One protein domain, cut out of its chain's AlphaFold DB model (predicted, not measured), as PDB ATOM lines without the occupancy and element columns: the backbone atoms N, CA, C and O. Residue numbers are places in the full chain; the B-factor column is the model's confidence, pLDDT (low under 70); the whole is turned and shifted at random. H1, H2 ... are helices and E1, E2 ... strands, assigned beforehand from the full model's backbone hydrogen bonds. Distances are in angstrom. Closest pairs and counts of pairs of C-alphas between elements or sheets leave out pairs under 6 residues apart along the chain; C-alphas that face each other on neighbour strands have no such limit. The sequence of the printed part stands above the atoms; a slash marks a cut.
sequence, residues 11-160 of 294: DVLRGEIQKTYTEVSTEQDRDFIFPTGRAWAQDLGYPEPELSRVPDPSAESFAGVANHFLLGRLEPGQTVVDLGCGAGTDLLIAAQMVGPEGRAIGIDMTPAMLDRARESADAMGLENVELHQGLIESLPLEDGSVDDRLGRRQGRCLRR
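Overview. This is residues 11 to 160 of the 294 residues of the protein "Methyltransferase domain-containing protein" of Actinobacteria bacterium (UniProt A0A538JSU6). A sheet of four parallel strands has two helices, H6 and H7, packed along one of its faces, and on the far side of those helices the short H3 packs on H6 and the short H4 on H7, with H2 next to H4. H1, the longest helix, is not on the sheet and meets H7 with residues 21 to 25 alone, its centre the farthest of the elements from the mean of all C-alphas at 16.9 A, while the opposite face of the sheet has no named helix on it and the long stretch of residues 134 to 155, with no named element, swings out to 13 to 24 A from that mean. The printed part has 150 residues, with seven named helices and four named strands in the order H1 H2 H3 H4 H5 E1 H6 E2 H7 E3 E4, and the sheet runs E3 E2 E1 E4. The class is mixed, helices and strands; the whole is compact, with a radius of gyration of the C-alphas of 14.5 A and spans of 43 by 36 by 27 A.

Along the chain. H1, residues 11 to 26, begins at C-alpha 11 (165.673, 165.981, 164.466) and is 22.2 A long. H2 is residues 37 to 43, 10.2 A long; H3, residues 48 to 51, H4, residues 56 to 60, and H5, residues 68 to 71, are short. E1, residues 79 to 83, measures 13.4 A. H6, residues 89 to 98, begins at C-alpha 89 (156.172, 189.595, 171.452) and is 14.6 A long. E2, residues 103 to 108, measures 16.5 A, and H7, residues 111 to 124, measures 20.0 A. E3, residues 129 to 133, is 13.5 A long. E4, residues 156 to 159, ends at C-alpha 159 (162.803, 180.754, 179.196).

Arrangement. In the sheet, E3 and E4 are the edge strands. E3 and E2 are parallel at 22 degrees, with N 130 and O 104 within hydrogen-bond range at 2.9 A. E2 and E1 are parallel at 13 degrees, with N 105 and O 80 at 2.8 A. E1 and E4 are parallel at 15 degrees, with N 158 and O 81 at 2.8 A. E1, H6, E2 and E2, H7, E3 are strand-helix-strand units, two parallel neighbour strands with a helix between, each with a right-handed crossover. H6 and H7 are on the same face, which gives two layers, helices on one face of a sheet. H6 runs along the strands over E2 and E1 at a height over the sheet of 8.0 A; the closest C-alphas of H6 and E2 are those of Ala 95 and Ala 104, 5.1 A apart. H7 runs along the strands over E3 and E2 at a height of 9.4 A; its closest C-alphas to E3 are those of Leu 114 and Leu 131, 6.7 A apart. H3 touches H6, closest at the C-alphas of Glu 50 and Ile 93, 5.4 A. H4 touches H7 at Ser 58 and Ala 117, whose C-alphas are the closest at 6.4 A, and H2 touches H4, with the closest C-alphas, those of Gly 37 and Glu 60, 3.7 A apart. H1 touches H7, closest at the C-alphas of Thr 22 and Ala 112, 6.0 A, the same way at a shallow tilt of 34 degrees, only just short of steep. H5 touches no helix and is only just not on the sheet, with 4 pairs of C-alphas within 10 A. Every O i to N i+4 pair is within hydrogen-bond range in H1, H2, H4, H6 and H7; H3 and H5 are too short for such a pair, and their single O i to N i+3 pair is out of range in H3 and within range in H5.

Size, cuts and confidence. The two C-alphas farthest apart, those of Asp 29 and Arg 152, are 44.7 A apart. The printed part has no cut. The link from E3 to E4, 22 residues, is long. The mean pLDDT of the printed part is 82.8; residues 25 to 26, 28 to 32 and 143 to 160 are under 70, and E4 has a mean of 51.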
ATOM      1  N   ASP A  11     165.589 165.078 165.611       77.88
ATOM      2  CA  ASP A  11     165.673 165.981 164.466       77.88
ATOM      3  C   ASP A  11     164.365 165.975 163.671       77.88
ATOM      4  O   ASP A  11     163.880 167.039 163.282       77.88
ATOM      5  N   VAL A  12     163.711 164.813 163.551       77.06
ATOM      6  CA  VAL A  12     162.340 164.724 163.014       77.06
ATOM      7  C   VAL A  12     161.365 165.508 163.893       77.06
ATOM      8  O   VAL A  12     160.588 166.318 163.389       77.06
ATOM      9  N   LEU A  13     161.428 165.327 165.215       76.56
ATOM     10  CA  LEU A  13     160.562 166.061 166.140       76.56
ATOM     11  C   LEU A  13     160.785 167.579 166.042       76.56
ATOM     12  O   LEU A  13     159.822 168.346 166.055       76.56
ATOM     13  N   ARG A  14     162.044 168.020 165.932       79.38
ATOM     14  CA  ARG A  14     162.399 169.433 165.729       79.38
ATOM     15  C   ARG A  14     161.834 169.973 164.420       79.38
ATOM     16  O   ARG A  14     161.258 171.057 164.440       79.38
ATOM     17  N   GLY A  15     161.935 169.216 163.328       71.19
ATOM     18  CA  GLY A  15     161.360 169.592 162.036       71.19
ATOM     19  C   GLY A  15     159.846 169.817 162.106       71.19
ATOM     20  O   GLY A  15     159.354 170.851 161.658       71.19
ATOM     21  N   GLU A  16     159.107 168.908 162.745       78.62
ATOM     22  CA  GLU A  16     157.647 169.038 162.908       78.62
ATOM     23  C   GLU A  16     157.252 170.217 163.814       78.62
ATOM     24  O   GLU A  16     156.281 170.935 163.549       78.62
ATOM     25  N   ILE A  17     158.032 170.465 164.871       76.12
ATOM     26  CA  ILE A  17     157.858 171.641 165.730       76.12
ATOM     27  C   ILE A  17     158.077 172.924 164.918       76.12
ATOM     28  O   ILE A  17     157.239 173.826 164.960       76.12
ATOM     29  N   GLN A  18     159.171 173.002 164.159       73.00
ATOM     30  CA  GLN A  18     159.504 174.160 163.333       73.00
ATOM     31  C   GLN A  18     158.424 174.429 162.281       73.00
ATOM     32  O   GLN A  18     158.055 175.584 162.058       73.00
ATOM     33  N   LYS A  19     157.874 173.376 161.673       75.88
ATOM     34  CA  LYS A  19     156.763 173.481 160.727       75.88
ATOM     35  C   LYS A  19     155.521 174.078 161.385       75.88
ATOM     36  O   LYS A  19     154.996 175.068 160.889       75.88
ATOM     37  N   THR A  20     155.116 173.549 162.540       74.88
ATOM     38  CA  THR A  20     153.953 174.062 163.284       74.88
ATOM     39  C   THR A  20     154.125 175.542 163.635       74.88
ATOM     40  O   THR A  20     153.210 176.335 163.446       74.88
ATOM     41  N   TYR A  21     155.305 175.949 164.109       74.19
ATOM     42  CA  TYR A  21     155.567 177.354 164.428       74.19
ATOM     43  C   TYR A  21     155.672 178.240 163.185       74.19
ATOM     44  O   TYR A  21     155.243 179.390 163.220       74.19
ATOM     45  N   THR A  22     156.166 177.711 162.068       75.31
ATOM     46  CA  THR A  22     156.087 178.417 160.783       75.31
ATOM     47  C   THR A  22     154.626 178.692 160.433       75.31
ATOM     48  O   THR A  22     154.293 179.839 160.155       75.31
ATOM     49  N   GLU A  23     153.744 177.701 160.562       77.12
ATOM     50  CA  GLU A  23     152.305 177.864 160.316       77.12
ATOM     51  C   GLU A  23     151.660 178.882 161.268       77.12
ATOM     52  O   GLU A  23     150.946 179.758 160.795       77.12
ATOM     53  N   VAL A  24     151.967 178.860 162.572       70.00
ATOM     54  CA  VAL A  24     151.494 179.886 163.536       70.00
ATOM     55  C   VAL A  24     151.878 181.293 163.095       70.00
ATOM     56  O   VAL A  24     151.119 182.239 163.276       70.00
ATOM     57  N   SER A  25     153.064 181.435 162.509       66.88
ATOM     58  CA  SER A  25     153.534 182.724 162.026       66.88
ATOM     59  C   SER A  25     152.793 183.150 160.750       66.88
ATOM     60  O   SER A  25     152.341 184.292 160.638       66.88
ATOM     61  N   THR A  26     152.650 182.243 159.779       69.81
ATOM     62  CA  THR A  26     152.148 182.541 158.428       69.81
ATOM     63  C   THR A  26     150.637 182.508 158.284       69.81
ATOM     64  O   THR A  26     150.114 183.191 157.408       69.81
ATOM     65  N   GLU A  27     149.943 181.749 159.124       76.75
ATOM     66  CA  GLU A  27     148.509 181.474 159.030       76.75
ATOM     67  C   GLU A  27     147.803 181.916 160.321       76.75
ATOM     68  O   GLU A  27     147.398 181.100 161.145       76.75
ATOM     69  N   GLN A  28     147.654 183.231 160.498       60.09
ATOM     70  CA  GLN A  28     147.102 183.830 161.726       60.09
ATOM     71  C   GLN A  28     145.611 183.517 161.958       60.09
ATOM     72  O   GLN A  28     145.152 183.573 163.093       60.09
ATOM     73  N   ASP A  29     144.874 183.135 160.909       63.72
ATOM     74  CA  ASP A  29     143.443 182.795 160.976       63.72
ATOM     75  C   ASP A  29     143.172 181.298 161.241       63.72
ATOM     76  O   ASP A  29     142.018 180.863 161.239       63.72
ATOM     77  N   ARG A  30     144.214 180.472 161.422       68.25
ATOM     78  CA  ARG A  30     144.055 179.034 161.684       68.25
ATOM     79  C   ARG A  30     143.818 178.743 163.164       68.25
ATOM     80  O   ARG A  30     144.483 179.289 164.039       68.25
ATOM     81  N   ASP A  31     142.949 177.771 163.432       65.25
ATOM     82  CA  ASP A  31     142.758 177.231 164.778       65.25
ATOM     83  C   ASP A  31     143.926 176.304 165.162       65.25
ATOM     84  O   ASP A  31     144.096 175.219 164.596       65.25
ATOM     85  N   PHE A  32     144.715 176.704 166.161       69.38
ATOM     86  CA  PHE A  32     145.752 175.866 166.769       69.38
ATOM     87  C   PHE A  32     145.242 175.180 168.045       69.38
ATOM     88  O   PHE A  32     144.316 175.635 168.712       69.38
ATOM     89  N   ILE A  33     145.882 174.073 168.437       70.19
ATOM     90  CA  ILE A  33     145.526 173.317 169.658       70.19
ATOM     91  C   ILE A  33     145.870 174.051 170.970       70.19
ATOM     92  O   ILE A  33     145.599 173.538 172.057       70.19
ATOM     93  N   PHE A  34     146.508 175.215 170.882       74.19
ATOM     94  CA  PHE A  34     146.893 176.065 172.000       74.19
ATOM     95  C   PHE A  34     146.428 177.501 171.731       74.19
ATOM     96  O   PHE A  34     146.364 177.902 170.571       74.19
ATOM     97  N   PRO A  35     146.104 178.273 172.783       80.38
ATOM     98  CA  PRO A  35     145.701 179.661 172.619       80.38
ATOM     99  C   PRO A  35     146.859 180.494 172.063       80.38
ATOM    100  O   PRO A  35     148.017 180.322 172.461       80.38
ATOM    101  N   THR A  36     146.525 181.395 171.147       86.50
ATOM    102  CA  THR A  36     147.468 182.298 170.499       86.50
ATOM    103  C   THR A  36     146.974 183.738 170.533       86.50
ATOM    104  O   THR A  36     145.825 184.028 170.872       86.50
ATOM    105  N   GLY A  37     147.878 184.646 170.196       89.31
ATOM    106  CA  GLY A  37     147.557 186.013 169.843       89.31
ATOM    107  C   GLY A  37     147.538 187.020 170.984       89.31
ATOM    108  O   GLY A  37     147.829 186.714 172.148       89.31
ATOM    109  N   ARG A  38     147.186 188.265 170.645       92.75
ATOM    110  CA  ARG A  38     147.200 189.394 171.588       92.75
ATOM    111  C   ARG A  38     146.249 189.179 172.757       92.75
ATOM    112  O   ARG A  38     146.617 189.447 173.900       92.75
ATOM    113  N   ALA A  39     145.044 188.689 172.474       90.88
ATOM    114  CA  ALA A  39     144.044 188.407 173.501       90.88
ATOM    115  C   ALA A  39     144.585 187.406 174.533       90.88
ATOM    116  O   ALA A  39     144.428 187.598 175.737       90.88
ATOM    117  N   TRP A  40     145.321 186.393 174.072       91.69
ATOM    118  CA  TRP A  40     145.960 185.434 174.962       91.69
ATOM    119  C   TRP A  40     147.075 186.062 175.814       91.69
ATOM    120  O   TRP A  40     147.168 185.792 177.012       91.69
ATOM    121  N   ALA A  41     147.892 186.955 175.246       89.81
ATOM    122  CA  ALA A  41     148.875 187.713 176.025       89.81
ATOM    123  C   ALA A  41     148.206 188.591 177.108       89.81
ATOM    124  O   ALA A  41     148.692 188.668 178.239       89.81
ATOM    125  N   GLN A  42     147.062 189.211 176.808       92.75
ATOM    126  CA  GLN A  42     146.291 189.988 177.786       92.75
ATOM    127  C   GLN A  42     145.762 189.111 178.928       92.75
ATOM    128  O   GLN A  42     145.893 189.489 180.095       92.75
ATOM    129  N   ASP A  43     145.254 187.915 178.623       91.88
ATOM    130  CA  ASP A  43     144.795 186.948 179.629       91.88
ATOM    131  C   ASP A  43     145.930 186.485 180.561       91.88
ATOM    132  O   ASP A  43     145.715 186.256 181.755       91.88
ATOM    133  N   LEU A  44     147.166 186.413 180.051       89.25
ATOM    134  CA  LEU A  44     148.376 186.153 180.843       89.25
ATOM    135  C   LEU A  44     148.874 187.381 181.638       89.25
ATOM    136  O   LEU A  44     149.870 187.296 182.367       89.25
ATOM    137  N   GLY A  45     148.195 188.523 181.528       91.88
ATOM    138  CA  GLY A  45     148.465 189.737 182.295       91.88
ATOM    139  C   GLY A  45     149.661 190.547 181.800       91.88
ATOM    140  O   GLY A  45     150.334 191.186 182.615       91.88
ATOM    141  N   TYR A  46     149.987 190.479 180.505       92.50
ATOM    142  CA  TYR A  46     151.052 191.295 179.914       92.50
ATOM    143  C   TYR A  46     150.765 192.797 180.080       92.50
ATOM    144  O   TYR A  46     149.605 193.210 180.102       92.50
ATOM    145  N   PRO A  47     151.803 193.635 180.257       89.06
ATOM    146  CA  PRO A  47     151.596 195.040 180.572       89.06
ATOM    147  C   PRO A  47     151.115 195.815 179.336       89.06
ATOM    148  O   PRO A  47     151.755 195.818 178.287       89.06
ATOM    149  N   GLU A  48     149.966 196.475 179.477       90.19
ATOM    150  CA  GLU A  48     149.246 197.115 178.368       90.19
ATOM    151  C   GLU A  48     150.003 198.266 177.668       90.19
ATOM    152  O   GLU A  48     149.899 198.365 176.442       90.19
ATOM    153  N   PRO A  49     150.785 199.129 178.361       91.31
ATOM    154  CA  PRO A  49     151.529 200.192 177.680       91.31
ATOM    155  C   PRO A  49     152.525 199.659 176.648       91.31
ATOM    156  O   PRO A  49     152.701 200.267 175.597       91.31
ATOM    157  N   GLU A  50     153.164 198.530 176.938       94.62
ATOM    158  CA  GLU A  50     154.141 197.904 176.056       94.62
ATOM    159  C   GLU A  50     153.472 196.964 175.049       94.62
ATOM    160  O   GLU A  50     153.814 197.004 173.866       94.62
ATOM    161  N   LEU A  51     152.498 196.154 175.485       94.81
ATOM    162  CA  LEU A  51     151.805 195.199 174.614       94.81
ATOM    163  C   LEU A  51     151.052 195.910 173.484       94.81
ATOM    164  O   LEU A  51     151.130 195.480 172.336       94.81
ATOM    165  N   SER A  52     150.367 197.019 173.773       95.56
ATOM    166  CA  SER A  52     149.619 197.793 172.768       95.56
ATOM    167  C   SER A  52     150.492 198.374 171.648       95.56
ATOM    168  O   SER A  52     149.980 198.705 170.583       95.56
ATOM    169  N   ARG A  53     151.808 198.478 171.870       96.06
ATOM    170  CA  ARG A  53     152.778 198.980 170.887       96.06
ATOM    171  C   ARG A  53     153.407 197.872 170.047       96.06
ATOM    172  O   ARG A  53     154.037 198.185 169.042       96.06
ATOM    173  N   VAL A  54     153.243 196.606 170.441       96.62
ATOM    174  CA  VAL A  54     153.698 195.455 169.652       96.62
ATOM    175  C   VAL A  54     152.828 195.339 168.393       96.62
ATOM    176  O   VAL A  54     151.605 195.293 168.536       96.62
ATOM    177  N   PRO A  55     153.408 195.271 167.181       96.38
ATOM    178  CA  PRO A  55     152.665 195.077 165.940       96.38
ATOM    179  C   PRO A  55     151.895 193.753 165.903       96.38
ATOM    180  O   PRO A  55     152.363 192.738 166.423       96.38
ATOM    181  N   ASP A  56     150.751 193.748 165.220       92.94
ATOM    182  CA  ASP A  56     149.890 192.566 165.094       92.94
ATOM    183  C   ASP A  56     150.607 191.332 164.518       92.94
ATOM    184  O   ASP A  56     150.428 190.256 165.084       92.94
ATOM    185  N   PRO A  57     151.508 191.427 163.512       89.94
ATOM    186  CA  PRO A  57     152.247 190.254 163.036       89.94
ATOM    187  C   PRO A  57     153.014 189.498 164.132       89.94
ATOM    188  O   PRO A  57     153.095 188.269 164.090       89.94
ATOM    189  N   SER A  58     153.542 190.219 165.125       92.38
ATOM    190  CA  SER A  58     154.179 189.625 166.303       92.38
ATOM    191  C   SER A  58     153.155 189.174 167.334       92.38
ATOM    192  O   SER A  58     153.190 188.028 167.784       92.38
ATOM    193  N   ALA A  59     152.228 190.068 167.690       92.19
ATOM    194  CA  ALA A  59     151.266 189.834 168.757       92.19
ATOM    195  C   ALA A  59     150.340 188.649 168.449       92.19
ATOM    196  O   ALA A  59     150.121 187.830 169.335       92.19
ATOM    197  N   GLU A  60     149.873 188.505 167.206       90.94
ATOM    198  CA  GLU A  60     148.983 187.417 166.778       90.94
ATOM    199  C   GLU A  60     149.699 186.063 166.671       90.94
ATOM    200  O   GLU A  60     149.119 185.017 166.956       90.94
ATOM    201  N   SER A  61     151.005 186.078 166.399       86.44
ATOM    202  CA  SER A  61     151.850 184.874 166.397       86.44
ATOM    203  C   SER A  61     152.265 184.422 167.810       86.44
ATOM    204  O   SER A  61     153.001 183.441 167.973       86.44
ATOM    205  N   PHE A  62     151.850 185.143 168.859       88.75
ATOM    206  CA  PHE A  62     152.190 184.807 170.237       88.75
ATOM    207  C   PHE A  62     151.552 183.480 170.648       88.75
ATOM    208  O   PHE A  62     150.362 183.270 170.465       88.75
ATOM    209  N   ALA A  63     152.330 182.602 171.277       86.38
ATOM    210  CA  ALA A  63     151.833 181.338 171.832       86.38
ATOM    211  C   ALA A  63     152.484 181.035 173.196       86.38
ATOM    212  O   ALA A  63     152.836 179.889 173.501       86.38
ATOM    213  N   GLY A  64     152.836 182.080 173.956       83.69
ATOM    214  CA  GLY A  64     153.514 181.943 175.246       83.69
ATOM    215  C   GLY A  64     152.611 181.295 176.294       83.69
ATOM    216  O   GLY A  64     151.393 181.292 176.170       83.69
ATOM    217  N   VAL A  65     153.205 180.713 177.335       81.19
ATOM    218  CA  VAL A  65     152.459 180.021 178.410       81.19
ATOM    219  C   VAL A  65     152.498 180.765 179.743       81.19
ATOM    220  O   VAL A  65     151.752 180.436 180.660       81.19
ATOM    221  N   ALA A  66     153.392 181.743 179.869       79.50
ATOM    222  CA  ALA A  66     153.623 182.492 181.090       79.50
ATOM    223  C   ALA A  66     154.037 183.926 180.761       79.50
ATOM    224  O   ALA A  66     154.550 184.200 179.677       79.50
ATOM    225  N   ASN A  67     153.825 184.819 181.725       85.62
ATOM    226  CA  ASN A  67     154.278 186.201 181.680       85.62
ATOM    227  C   ASN A  67     155.406 186.415 182.694       85.62
ATOM    228  O   ASN A  67     155.180 186.517 183.905       85.62
ATOM    229  N   HIS A  68     156.639 186.502 182.204       82.81
ATOM    230  CA  HIS A  68     157.824 186.642 183.050       82.81
ATOM    231  C   HIS A  68     157.943 188.024 183.694       82.81
ATOM    232  O   HIS A  68     158.670 188.170 184.680       82.81
ATOM    233  N   PHE A  69     157.243 189.042 183.192       85.81
ATOM    234  CA  PHE A  69     157.266 190.393 183.762       85.81
ATOM    235  C   PHE A  69     156.505 190.487 185.092       85.81
ATOM    236  O   PHE A  69     156.767 191.398 185.876       85.81
ATOM    237  N   LEU A  70     155.652 189.504 185.420       83.38
ATOM    238  CA  LEU A  70     155.005 189.397 186.738       83.38
ATOM    239  C   LEU A  70     155.999 189.106 187.867       83.38
ATOM    240  O   LEU A  70     155.774 189.492 189.012       83.38
ATOM    241  N   LEU A  71     157.121 188.452 187.554       80.69
ATOM    242  CA  LEU A  71     158.208 188.254 188.515       80.69
ATOM    243  C   LEU A  71     158.951 189.570 188.781       80.69
ATOM    244  O   LEU A  71     159.655 189.699 189.781       80.69
ATOM    245  N   GLY A  72     158.791 190.550 187.897       81.62
ATOM    246  CA  GLY A  72     159.095 191.961 188.061       81.62
ATOM    247  C   GLY A  72     159.713 192.570 186.809       81.62
ATOM    248  O   GLY A  72     160.126 191.865 185.884       81.62
ATOM    249  N   ARG A  73     159.704 193.905 186.786       85.75
ATOM    250  CA  ARG A  73     160.047 194.702 185.610       85.75
ATOM    251  C   ARG A  73     161.548 194.686 185.334       85.75
ATOM    252  O   ARG A  73     162.354 194.464 186.237       85.75
ATOM    253  N   LEU A  74     161.872 194.888 184.062       90.75
ATOM    254  CA  LEU A  74     163.222 195.183 183.606       90.75
ATOM    255  C   LEU A  74     163.542 196.649 183.894       90.75
ATOM    256  O   LEU A  74     162.649 197.499 183.843       90.75
ATOM    257  N   GLU A  75     164.804 196.916 184.190       91.06
ATOM    258  CA  GLU A  75     165.325 198.260 184.413       91.06
ATOM    259  C   GLU A  75     165.926 198.820 183.114       91.06
ATOM    260  O   GLU A  75     166.484 198.054 182.316       91.06
ATOM    261  N   PRO A  76     165.867 200.146 182.900       94.50
ATOM    262  CA  PRO A  76     166.549 200.786 181.784       94.50
ATOM    263  C   PRO A  76     168.051 200.463 181.753       94.50
ATOM    264  O   PRO A  76     168.701 200.392 182.797       94.50
ATOM    265  N   GLY A  77     168.603 200.268 180.556       93.69
ATOM    266  CA  GLY A  77     170.017 199.945 180.347       93.69
ATOM    267  C   GLY A  77     170.379 198.464 180.503       93.69
ATOM    268  O   GLY A  77     171.525 198.098 180.250       93.69
ATOM    269  N   GLN A  78     169.442 197.596 180.905       92.94
ATOM    270  CA  GLN A  78     169.712 196.161 181.033       92.94
ATOM    271  C   GLN A  78     169.826 195.456 179.678       92.94
ATOM    272  O   GLN A  78     169.155 195.808 178.708       92.94
ATOM    273  N   THR A  79     170.627 194.394 179.654       92.62
ATOM    274  CA  THR A  79     170.682 193.405 178.579       92.62
ATOM    275  C   THR A  79     169.882 192.167 178.968       92.62
ATOM    276  O   THR A  79     170.156 191.523 179.984       92.62
ATOM    277  N   VAL A  80     168.893 191.816 178.150       91.44
ATOM    278  CA  VAL A  80     167.972 190.693 178.362       91.44
ATOM    279  C   VAL A  80     168.025 189.734 177.180       91.44
ATOM    280  O   VAL A  80     168.104 190.169 176.036       91.44
ATOM    281  N   VAL A  81     167.959 188.430 177.459       92.88
ATOM    282  CA  VAL A  81     167.868 187.387 176.429       92.88
ATOM    283  C   VAL A  81     166.516 186.693 176.502       92.88
ATOM    284  O   VAL A  81     166.092 186.271 177.579       92.88
ATOM    285  N   ASP A  82     165.872 186.519 175.354       92.06
ATOM    286  CA  ASP A  82     164.648 185.744 175.176       92.06
ATOM    287  C   ASP A  82     164.926 184.444 174.404       92.06
ATOM    288  O   ASP A  82     165.377 184.459 173.256       92.06
ATOM    289  N   LEU A  83     164.701 183.304 175.064       90.62
ATOM    290  CA  LEU A  83     165.011 181.966 174.563       90.62
ATOM    291  C   LEU A  83     163.744 181.299 174.020       90.62
ATOM    292  O   LEU A  83     162.885 180.846 174.783       90.62
ATOM    293  N   GLY A  84     163.678 181.172 172.695       89.31
ATOM    294  CA  GLY A  84     162.470 180.786 171.969       89.31
ATOM    295  C   GLY A  84     161.546 181.982 171.755       89.31
ATOM    296  O   GLY A  84     160.342 181.883 172.032       89.31
ATOM    297  N   CYS A  85     162.127 183.103 171.302       92.31
ATOM    298  CA  CYS A  85     161.446 184.393 171.197       92.31
ATOM    299  C   CYS A  85     160.289 184.392 170.185       92.31
ATOM    300  O   CYS A  85     159.426 185.271 170.227       92.31
ATOM    301  N   GLY A  86     160.232 183.408 169.278       93.44
ATOM    302  CA  GLY A  86     159.223 183.336 168.229       93.44
ATOM    303  C   GLY A  86     159.193 184.621 167.403       93.44
ATOM    304  O   GLY A  86     160.238 185.172 167.064       93.44
ATOM    305  N   ALA A  87     157.986 185.112 167.113       94.44
ATOM    306  CA  ALA A  87     157.788 186.375 166.407       94.44
ATOM    307  C   ALA A  87     158.141 187.616 167.251       94.44
ATOM    308  O   ALA A  87     158.035 188.724 166.755       94.44
ATOM    309  N   GLY A  88     158.581 187.456 168.502       95.12
ATOM    310  CA  GLY A  88     159.202 188.532 169.267       95.12
ATOM    311  C   GLY A  88     158.285 189.306 170.210       95.12
ATOM    312  O   GLY A  88     158.713 190.331 170.712       95.12
ATOM    313  N   THR A  89     157.061 188.862 170.519       95.19
ATOM    314  CA  THR A  89     156.172 189.595 171.452       95.19
ATOM    315  C   THR A  89     156.845 189.917 172.791       95.19
ATOM    316  O   THR A  89     156.859 191.075 173.209       95.19
ATOM    317  N   ASP A  90     157.458 188.922 173.437       94.50
ATOM    318  CA  ASP A  90     158.115 189.099 174.739       94.50
ATOM    319  C   ASP A  90     159.392 189.936 174.598       94.50
ATOM    320  O   ASP A  90     159.628 190.860 175.381       94.50
ATOM    321  N   LEU A  91     160.165 189.671 173.541       96.38
ATOM    322  CA  LEU A  91     161.370 190.407 173.167       96.38
ATOM    323  C   LEU A  91     161.112 191.903 172.931       96.38
ATOM    324  O   LEU A  91     161.829 192.740 173.470       96.38
ATOM    325  N   LEU A  92     160.081 192.254 172.163       97.31
ATOM    326  CA  LEU A  92     159.721 193.633 171.822       97.31
ATOM    327  C   LEU A  92     159.184 194.386 173.042       97.31
ATOM    328  O   LEU A  92     159.435 195.580 173.206       97.31
ATOM    329  N   ILE A  93     158.467 193.703 173.935       96.25
ATOM    330  CA  ILE A  93     158.077 194.271 175.231       96.25
ATOM    331  C   ILE A  93     159.321 194.518 176.088       96.25
ATOM    332  O   ILE A  93     159.461 195.587 176.683       96.25
ATOM    333  N   ALA A  94     160.254 193.570 176.116       95.81
ATOM    334  CA  ALA A  94     161.495 193.710 176.860       95.81
ATOM    335  C   ALA A  94     162.359 194.871 176.331       95.81
ATOM    336  O   ALA A  94     162.827 195.684 177.128       95.81
ATOM    337  N   ALA A  95     162.483 195.007 175.007       97.06
ATOM    338  CA  ALA A  95     163.194 196.088 174.324       97.06
ATOM    339  C   ALA A  95     162.646 197.475 174.689       97.06
ATOM    340  O   ALA A  95     163.412 198.407 174.940       97.06
ATOM    341  N   GLN A  96     161.317 197.602 174.789       96.69
ATOM    342  CA  GLN A  96     160.672 198.829 175.258       96.69
ATOM    343  C   GLN A  96     161.012 199.141 176.722       96.69
ATOM    344  O   GLN A  96     161.249 200.301 177.054       96.69
ATOM    345  N   MET A  97     161.037 198.131 177.600       95.06
ATOM    346  CA  MET A  97     161.297 198.328 179.031       95.06
ATOM    347  C   MET A  97     162.745 198.715 179.335       95.06
ATOM    348  O   MET A  97     162.972 199.585 180.174       95.06
ATOM    349  N   VAL A  98     163.717 198.075 178.675       95.69
ATOM    350  CA  VAL A  98     165.146 198.371 178.886       95.69
ATOM    351  C   VAL A  98     165.574 199.683 178.224       95.69
ATOM    352  O   VAL A  98     166.620 200.234 178.563       95.69
ATOM    353  N   GLY A  99     164.756 200.220 177.317       95.62
ATOM    354  CA  GLY A  99     165.008 201.493 176.652       95.62
ATOM    355  C   GLY A  99     166.224 201.466 175.710       95.62
ATOM    356  O   GLY A  99     166.880 200.435 175.557       95.62
ATOM    357  N   PRO A 100     166.545 202.607 175.074       96.25
ATOM    358  CA  PRO A 100     167.550 202.680 174.006       96.25
ATOM    359  C   PRO A 100     168.986 202.404 174.475       96.25
ATOM    360  O   PRO A 100     169.840 202.083 173.660       96.25
ATOM    361  N   GLU A 101     169.263 202.535 175.776       94.62
ATOM    362  CA  GLU A 101     170.575 202.224 176.359       94.62
ATOM    363  C   GLU A 101     170.719 200.741 176.746       94.62
ATOM    364  O   GLU A 101     171.824 200.283 177.034       94.62
ATOM    365  N   GLY A 102     169.607 199.998 176.789       95.12
ATOM    366  CA  GLY A 102     169.591 198.558 177.037       95.12
ATOM    367  C   GLY A 102     169.648 197.748 175.747       95.12
ATOM    368  O   GLY A 102     169.750 198.301 174.655       95.12
ATOM    369  N   ARG A 103     169.574 196.421 175.869       96.19
ATOM    370  CA  ARG A 103     169.583 195.491 174.727       96.19
ATOM    371  C   ARG A 103     168.624 194.337 174.955       96.19
ATOM    372  O   ARG A 103     168.593 193.772 176.047       96.19
ATOM    373  N   ALA A 104     167.888 193.952 173.924       96.44
ATOM    374  CA  ALA A 104     167.019 192.788 173.932       96.44
ATOM    375  C   ALA A 104     167.471 191.807 172.847       96.44
ATOM    376  O   ALA A 104     167.440 192.120 171.661       96.44
ATOM    377  N   ILE A 105     167.894 190.617 173.257       96.31
ATOM    378  CA  ILE A 105     168.487 189.608 172.381       96.31
ATOM    379  C   ILE A 105     167.521 188.426 172.267       96.31
ATOM    380  O   ILE A 105     167.264 187.734 173.248       96.31
ATOM    381  N   GLY A 106     166.978 188.178 171.081       95.25
ATOM    382  CA  GLY A 106     166.088 187.055 170.806       95.25
ATOM    383  C   GLY A 106     166.818 185.896 170.139       95.25
ATOM    384  O   GLY A 106     167.582 186.090 169.193       95.25
ATOM    385  N   ILE A 107     166.565 184.679 170.618       92.75
ATOM    386  CA  ILE A 107     167.066 183.445 170.012       92.75
ATOM    387  C   ILE A 107     165.877 182.560 169.654       92.75
ATOM    388  O   ILE A 107     165.097 182.184 170.529       92.75
ATOM    389  N   ASP A 108     165.767 182.176 168.385       92.19
ATOM    390  CA  ASP A 108     164.788 181.189 167.926       92.19
ATOM    391  C   ASP A 108     165.395 180.281 166.854       92.19
ATOM    392  O   ASP A 108     166.324 180.657 166.139       92.19
ATOM    393  N   MET A 109     164.872 179.067 166.727       88.75
ATOM    394  CA  MET A 109     165.332 178.119 165.711       88.75
ATOM    395  C   MET A 109     164.660 178.337 164.350       88.75
ATOM    396  O   MET A 109     165.163 177.849 163.339       88.75
ATOM    397  N   THR A 110     163.529 179.051 164.318       90.31
ATOM    398  CA  THR A 110     162.626 179.151 163.167       90.31
ATOM    399  C   THR A 110     162.875 180.447 162.384       90.31
ATOM    400  O   THR A 110     162.512 181.519 162.868       90.31
ATOM    401  N   PRO A 111     163.416 180.398 161.149       91.38
ATOM    402  CA  PRO A 111     163.714 181.605 160.370       91.38
ATOM    403  C   PRO A 111     162.496 182.509 160.144       91.38
ATOM    404  O   PRO A 111     162.576 183.705 160.394       91.38
ATOM    405  N   ALA A 112     161.338 181.930 159.802       89.88
ATOM    406  CA  ALA A 112     160.102 182.682 159.558       89.88
ATOM    407  C   ALA A 112     159.584 183.455 160.789       89.88
ATOM    408  O   ALA A 112     158.884 184.458 160.645       89.88
ATOM    409  N   MET A 113     159.917 182.992 161.997       91.31
ATOM    410  CA  MET A 113     159.612 183.699 163.241       91.31
ATOM    411  C   MET A 113     160.574 184.871 163.452       91.31
ATOM    412  O   MET A 113     160.138 185.975 163.767       91.31
ATOM    413  N   LEU A 114     161.870 184.654 163.203       94.75
ATOM    414  CA  LEU A 114     162.885 185.705 163.294       94.75
ATOM    415  C   LEU A 114     162.650 186.822 162.274       94.75
ATOM    416  O   LEU A 114     162.828 187.987 162.612       94.75
ATOM    417  N   ASP A 115     162.234 186.488 161.052       95.06
ATOM    418  CA  ASP A 115     161.921 187.481 160.021       95.06
ATOM    419  C   ASP A 115     160.777 188.399 160.479       95.06
ATOM    420  O   ASP A 115     160.921 189.619 160.453       95.06
ATOM    421  N   ARG A 116     159.702 187.832 161.045       94.44
ATOM    422  CA  ARG A 116     158.604 188.618 161.635       94.44
ATOM    423  C   ARG A 116     159.029 189.476 162.816       94.44
ATOM    424  O   ARG A 116     158.561 190.609 162.949       94.44
ATOM    425  N   ALA A 117     159.888 188.935 163.678       95.31
ATOM    426  CA  ALA A 117     160.418 189.670 164.817       95.31
ATOM    427  C   ALA A 117     161.244 190.879 164.353       95.31
ATOM    428  O   ALA A 117     161.077 191.966 164.904       95.31
ATOM    429  N   ARG A 118     162.070 190.720 163.304       97.31
ATOM    430  CA  ARG A 118     162.824 191.824 162.681       97.31
ATOM    431  C   ARG A 118     161.892 192.872 162.093       97.31
ATOM    432  O   ARG A 118     161.986 194.031 162.471       97.31
ATOM    433  N   GLU A 119     160.944 192.461 161.253       96.94
ATOM    434  CA  GLU A 119     159.975 193.377 160.635       96.94
ATOM    435  C   GLU A 119     159.195 194.183 161.683       96.94
ATOM    436  O   GLU A 119     158.936 195.374 161.508       96.94
ATOM    437  N   SER A 120     158.841 193.547 162.799       97.31
ATOM    438  CA  SER A 120     158.110 194.201 163.882       97.31
ATOM    439  C   SER A 120     158.992 195.138 164.708       97.31
ATOM    440  O   SER A 120     158.532 196.217 165.082       97.31
ATOM    441  N   ALA A 121     160.254 194.774 164.961       97.50
ATOM    442  CA  ALA A 121     161.230 195.666 165.589       97.50
ATOM    443  C   ALA A 121     161.473 196.917 164.728       97.50
ATOM    444  O   ALA A 121     161.402 198.037 165.242       97.50
ATOM    445  N   ASP A 122     161.644 196.732 163.416       97.38
ATOM    446  CA  ASP A 122     161.820 197.809 162.439       97.38
ATOM    447  C   ASP A 122     160.588 198.723 162.385       97.38
ATOM    448  O   ASP A 122     160.711 199.948 162.440       97.38
ATOM    449  N   ALA A 123     159.379 198.149 162.354       96.81
ATOM    450  CA  ALA A 123     158.126 198.907 162.364       96.81
ATOM    451  C   ALA A 123     157.942 199.749 163.639       96.81
ATOM    452  O   ALA A 123     157.297 200.800 163.608       96.81
ATOM    453  N   MET A 124     158.513 199.304 164.760       97.00
ATOM    454  CA  MET A 124     158.526 200.041 166.022       97.00
ATOM    455  C   MET A 124     159.687 201.041 166.135       97.00
ATOM    456  O   MET A 124     159.696 201.839 167.075       97.00
ATOM    457  N   GLY A 125     160.655 201.011 165.210       97.38
ATOM    458  CA  GLY A 125     161.877 201.815 165.274       97.38
ATOM    459  C   GLY A 125     162.796 201.427 166.437       97.38
ATOM    460  O   GLY A 125     163.425 202.297 167.037       97.38
ATOM    461  N   LEU A 126     162.820 200.145 166.813       97.31
ATOM    462  CA  LEU A 126     163.657 199.641 167.899       97.31
ATOM    463  C   LEU A 126     165.049 199.271 167.374       97.31
ATOM    464  O   LEU A 126     165.222 198.255 166.712       97.31
ATOM    465  N   GLU A 127     166.055 200.069 167.724       96.88
ATOM    466  CA  GLU A 127     167.460 199.822 167.349       96.88
ATOM    467  C   GLU A 127     168.199 198.901 168.338       96.88
ATOM    468  O   GLU A 127     169.328 198.486 168.094       96.88
ATOM    469  N   ASN A 128     167.571 198.581 169.471       97.12
ATOM    470  CA  ASN A 128     168.156 197.823 170.578       97.12
ATOM    471  C   ASN A 128     167.755 196.336 170.594       97.12
ATOM    472  O   ASN A 128     167.806 195.696 171.650       97.12
ATOM    473  N   VAL A 129     167.328 195.797 169.448       97.62
ATOM    474  CA  VAL A 129     166.910 194.398 169.280       97.62
ATOM    475  C   VAL A 129     167.938 193.636 168.445       97.62
ATOM    476  O   VAL A 129     168.236 194.013 167.316       97.62
ATOM    477  N   GLU A 130     168.441 192.525 168.980       96.38
ATOM    478  CA  GLU A 130     169.364 191.613 168.295       96.38
ATOM    479  C   GLU A 130     168.696 190.240 168.139       96.38
ATOM    480  O   GLU A 130     168.078 189.737 169.074       96.38
ATOM    481  N   LEU A 131     168.782 189.625 166.957       95.50
ATOM    482  CA  LEU A 131     168.080 188.375 166.649       95.50
ATOM    483  C   LEU A 131     169.035 187.336 166.074       95.50
ATOM    484  O   LEU A 131     169.603 187.525 164.996       95.50
ATOM    485  N   HIS A 132     169.147 186.203 166.762       92.94
ATOM    486  CA  HIS A 132     170.019 185.103 166.373       92.94
ATOM    487  C   HIS A 132     169.216 183.842 166.090       92.94
ATOM    488  O   HIS A 132     168.377 183.416 166.884       92.94
ATOM    489  N   GLN A 133     169.535 183.197 164.971       91.56
ATOM    490  CA  GLN A 133     169.068 181.842 164.740       91.56
ATOM    491  C   GLN A 133     169.901 180.872 165.573       91.56
ATOM    492  O   GLN A 133     171.127 180.855 165.469       91.56
ATOM    493  N   GLY A 134     169.245 180.058 166.393       88.00
ATOM    494  CA  GLY A 134     169.950 179.122 167.258       88.00
ATOM    495  C   GLY A 134     169.036 178.178 168.018       88.00
ATOM    496  O   GLY A 134     167.824 178.367 168.108       88.00
ATOM    497  N   LEU A 135     169.650 177.142 168.580       79.88
ATOM    498  CA  LEU A 135     169.002 176.241 169.523       79.88
ATOM    499  C   LEU A 135     169.268 176.735 170.944       79.88
ATOM    500  O   LEU A 135     170.370 177.180 171.259       79.88
ATOM    501  N   ILE A 136     168.283 176.604 171.829       77.00
ATOM    502  CA  ILE A 136     168.422 177.015 173.235       77.00
ATOM    503  C   ILE A 136     169.490 176.162 173.946       77.00
ATOM    504  O   ILE A 136     170.131 176.605 174.896       77.00
ATOM    505  N   GLU A 137     169.707 174.937 173.468       72.81
ATOM    506  CA  GLU A 137     170.727 174.004 173.942       72.81
ATOM    507  C   GLU A 137     172.151 174.368 173.486       72.81
ATOM    508  O   GLU A 137     173.113 173.818 174.017       72.81
ATOM    509  N   SER A 138     172.294 175.282 172.519       75.50
ATOM    510  CA  SER A 138     173.573 175.720 171.949       75.50
ATOM    511  C   SER A 138     173.510 177.209 171.603       75.50
ATOM    512  O   SER A 138     173.332 177.583 170.442       75.50
ATOM    513  N   LEU A 139     173.637 178.052 172.629       72.00
ATOM    514  CA  LEU A 139     173.465 179.499 172.506       72.00
ATOM    515  C   LEU A 139     174.613 180.141 171.706       72.00
ATOM    516  O   LEU A 139     175.775 179.946 172.059       72.00
ATOM    517  N   PRO A 140     174.314 180.957 170.681       74.56
ATOM    518  CA  PRO A 140     175.312 181.713 169.931       74.56
ATOM    519  C   PRO A 140     175.692 183.023 170.651       74.56
ATOM    520  O   PRO A 140     175.688 184.083 170.036       74.56
ATOM    521  N   LEU A 141     175.964 182.969 171.960       72.38
ATOM    522  CA  LEU A 141     176.305 184.136 172.782       72.38
ATOM    523  C   LEU A 141     177.609 183.906 173.545       72.38
ATOM    524  O   LEU A 141     177.905 182.787 173.959       72.38
ATOM    525  N   GLU A 142     178.368 184.980 173.754       72.69
ATOM    526  CA  GLU A 142     179.575 184.950 174.580       72.69
ATOM    527  C   GLU A 142     179.227 184.839 176.072       72.69
ATOM    528  O   GLU A 142     178.221 185.388 176.539       72.69
ATOM    529  N   ASP A 143     180.088 184.172 176.843       67.69
ATOM    530  CA  ASP A 143     179.936 184.048 178.294       67.69
ATOM    531  C   ASP A 143     179.900 185.431 178.973       67.69
ATOM    532  O   ASP A 143     180.797 186.257 178.807       67.69
ATOM    533  N   GLY A 144     178.870 185.677 179.790       66.31
ATOM    534  CA  GLY A 144     178.725 186.912 180.576       66.31
ATOM    535  C   GLY A 144     178.188 188.136 179.827       66.31
ATOM    536  O   GLY A 144     178.259 189.245 180.356       66.31
ATOM    537  N   SER A 145     177.620 187.952 178.634       68.56
ATOM    538  CA  SER A 145     177.091 189.024 177.769       68.56
ATOM    539  C   SER A 145     175.702 189.581 178.149       68.56
ATOM    540  O   SER A 145     175.181 190.438 177.445       68.56
ATOM    541  N   VAL A 146     175.081 189.136 179.250       55.53
ATOM    542  CA  VAL A 146     173.671 189.434 179.609       55.53
ATOM    543  C   VAL A 146     173.595 189.876 181.098       55.53
ATOM    544  O   VAL A 146     174.561 189.631 181.823       55.53
ATOM    545  N   ASP A 147     172.480 190.441 181.629       47.19
ATOM    546  CA  ASP A 147     172.305 190.882 183.057       47.19
ATOM    547  C   ASP A 147     171.264 190.131 183.951       47.19
ATOM    548  O   ASP A 147     170.084 190.174 183.632       47.19
ATOM    549  N   ASP A 148     171.625 189.538 185.115       45.75
ATOM    550  CA  ASP A 148     170.722 188.810 186.058       45.75
ATOM    551  C   ASP A 148     170.573 189.517 187.414       45.75
ATOM    552  O   ASP A 148     171.403 190.315 187.856       45.75
ATOM    553  N   ARG A 149     169.479 189.193 188.102       35.97
ATOM    554  CA  ARG A 149     168.842 189.926 189.198       35.97
ATOM    555  C   ARG A 149     169.592 189.936 190.532       35.97
ATOM    556  O   ARG A 149     169.091 190.503 191.503       35.97
ATOM    557  N   LEU A 150     170.777 189.332 190.607       35.56
ATOM    558  CA  LEU A 150     171.545 189.179 191.844       35.56
ATOM    559  C   LEU A 150     172.868 189.964 191.831       35.56
ATOM    560  O   LEU A 150     173.908 189.446 192.222       35.56
ATOM    561  N   GLY A 151     172.846 191.226 191.389       30.91
ATOM    562  CA  GLY A 151     173.887 192.222 191.704       30.91
ATOM    563  C   GLY A 151     175.327 191.900 191.271       30.91
ATOM    564  O   GLY A 151     176.263 192.566 191.715       30.91
ATOM    565  N   ARG A 152     175.537 190.900 190.411       27.81
ATOM    566  CA  ARG A 152     176.810 190.593 189.752       27.81
ATOM    567  C   ARG A 152     176.485 190.256 188.296       27.81
ATOM    568  O   ARG A 152     175.729 189.325 188.062       27.81
ATOM    569  N   ARG A 153     177.015 191.060 187.365       33.75
ATOM    570  CA  ARG A 153     176.891 190.969 185.890       33.75
ATOM    571  C   ARG A 153     176.765 189.512 185.386       33.75
ATOM    572  O   ARG A 153     177.811 188.884 185.298       33.75
ATOM    573  N   GLN A 154     175.550 188.980 185.140       38.47
ATOM    574  CA  GLN A 154     175.310 187.605 184.615       38.47
ATOM    575  C   GLN A 154     173.838 187.245 184.203       38.47
ATOM    576  O   GLN A 154     173.284 186.294 184.710       38.47
ATOM    577  N   GLY A 155     173.164 187.917 183.282       37.22
ATOM    578  CA  GLY A 155     172.102 187.390 182.385       37.22
ATOM    579  C   GLY A 155     170.664 187.029 182.791       37.22
ATOM    580  O   GLY A 155     170.420 185.893 183.177       37.22
ATOM    581  N   ARG A 156     169.647 187.870 182.506       45.47
ATOM    582  CA  ARG A 156     168.219 187.525 182.635       45.47
ATOM    583  C   ARG A 156     167.764 186.849 181.352       45.47
ATOM    584  O   ARG A 156     167.548 187.498 180.332       45.47
ATOM    585  N   CYS A 157     167.591 185.536 181.445       52.06
ATOM    586  CA  CYS A 157     167.012 184.714 180.390       52.06
ATOM    587  C   CYS A 157     165.498 184.568 180.600       52.06
ATOM    588  O   CYS A 157     165.062 184.034 181.624       52.06
ATOM    589  N   LEU A 158     164.694 184.977 179.623       55.81
ATOM    590  CA  LEU A 158     163.301 184.557 179.512       55.81
ATOM    591  C   LEU A 158     163.309 183.152 178.901       55.81
ATOM    592  O   LEU A 158     163.723 182.965 177.764       55.81
ATOM    593  N   ARG A 159     162.955 182.131 179.690       52.25
ATOM    594  CA  ARG A 159     162.803 180.754 179.196       52.25
ATOM    595  C   ARG A 159     161.332 180.420 179.051       52.25
ATOM    596  O   ARG A 159     160.568 180.545 180.010       52.25
ATOM    597  N   ARG A 160     160.951 179.924 177.879       45.00
ATOM    598  CA  ARG A 160     159.639 179.327 177.639       45.00
ATOM    599  C   ARG A 160     159.645 177.901 178.194       45.00
ATOM    600  O   ARG A 160     160.093 176.966 177.537       45.00
TER     601      ARG A 160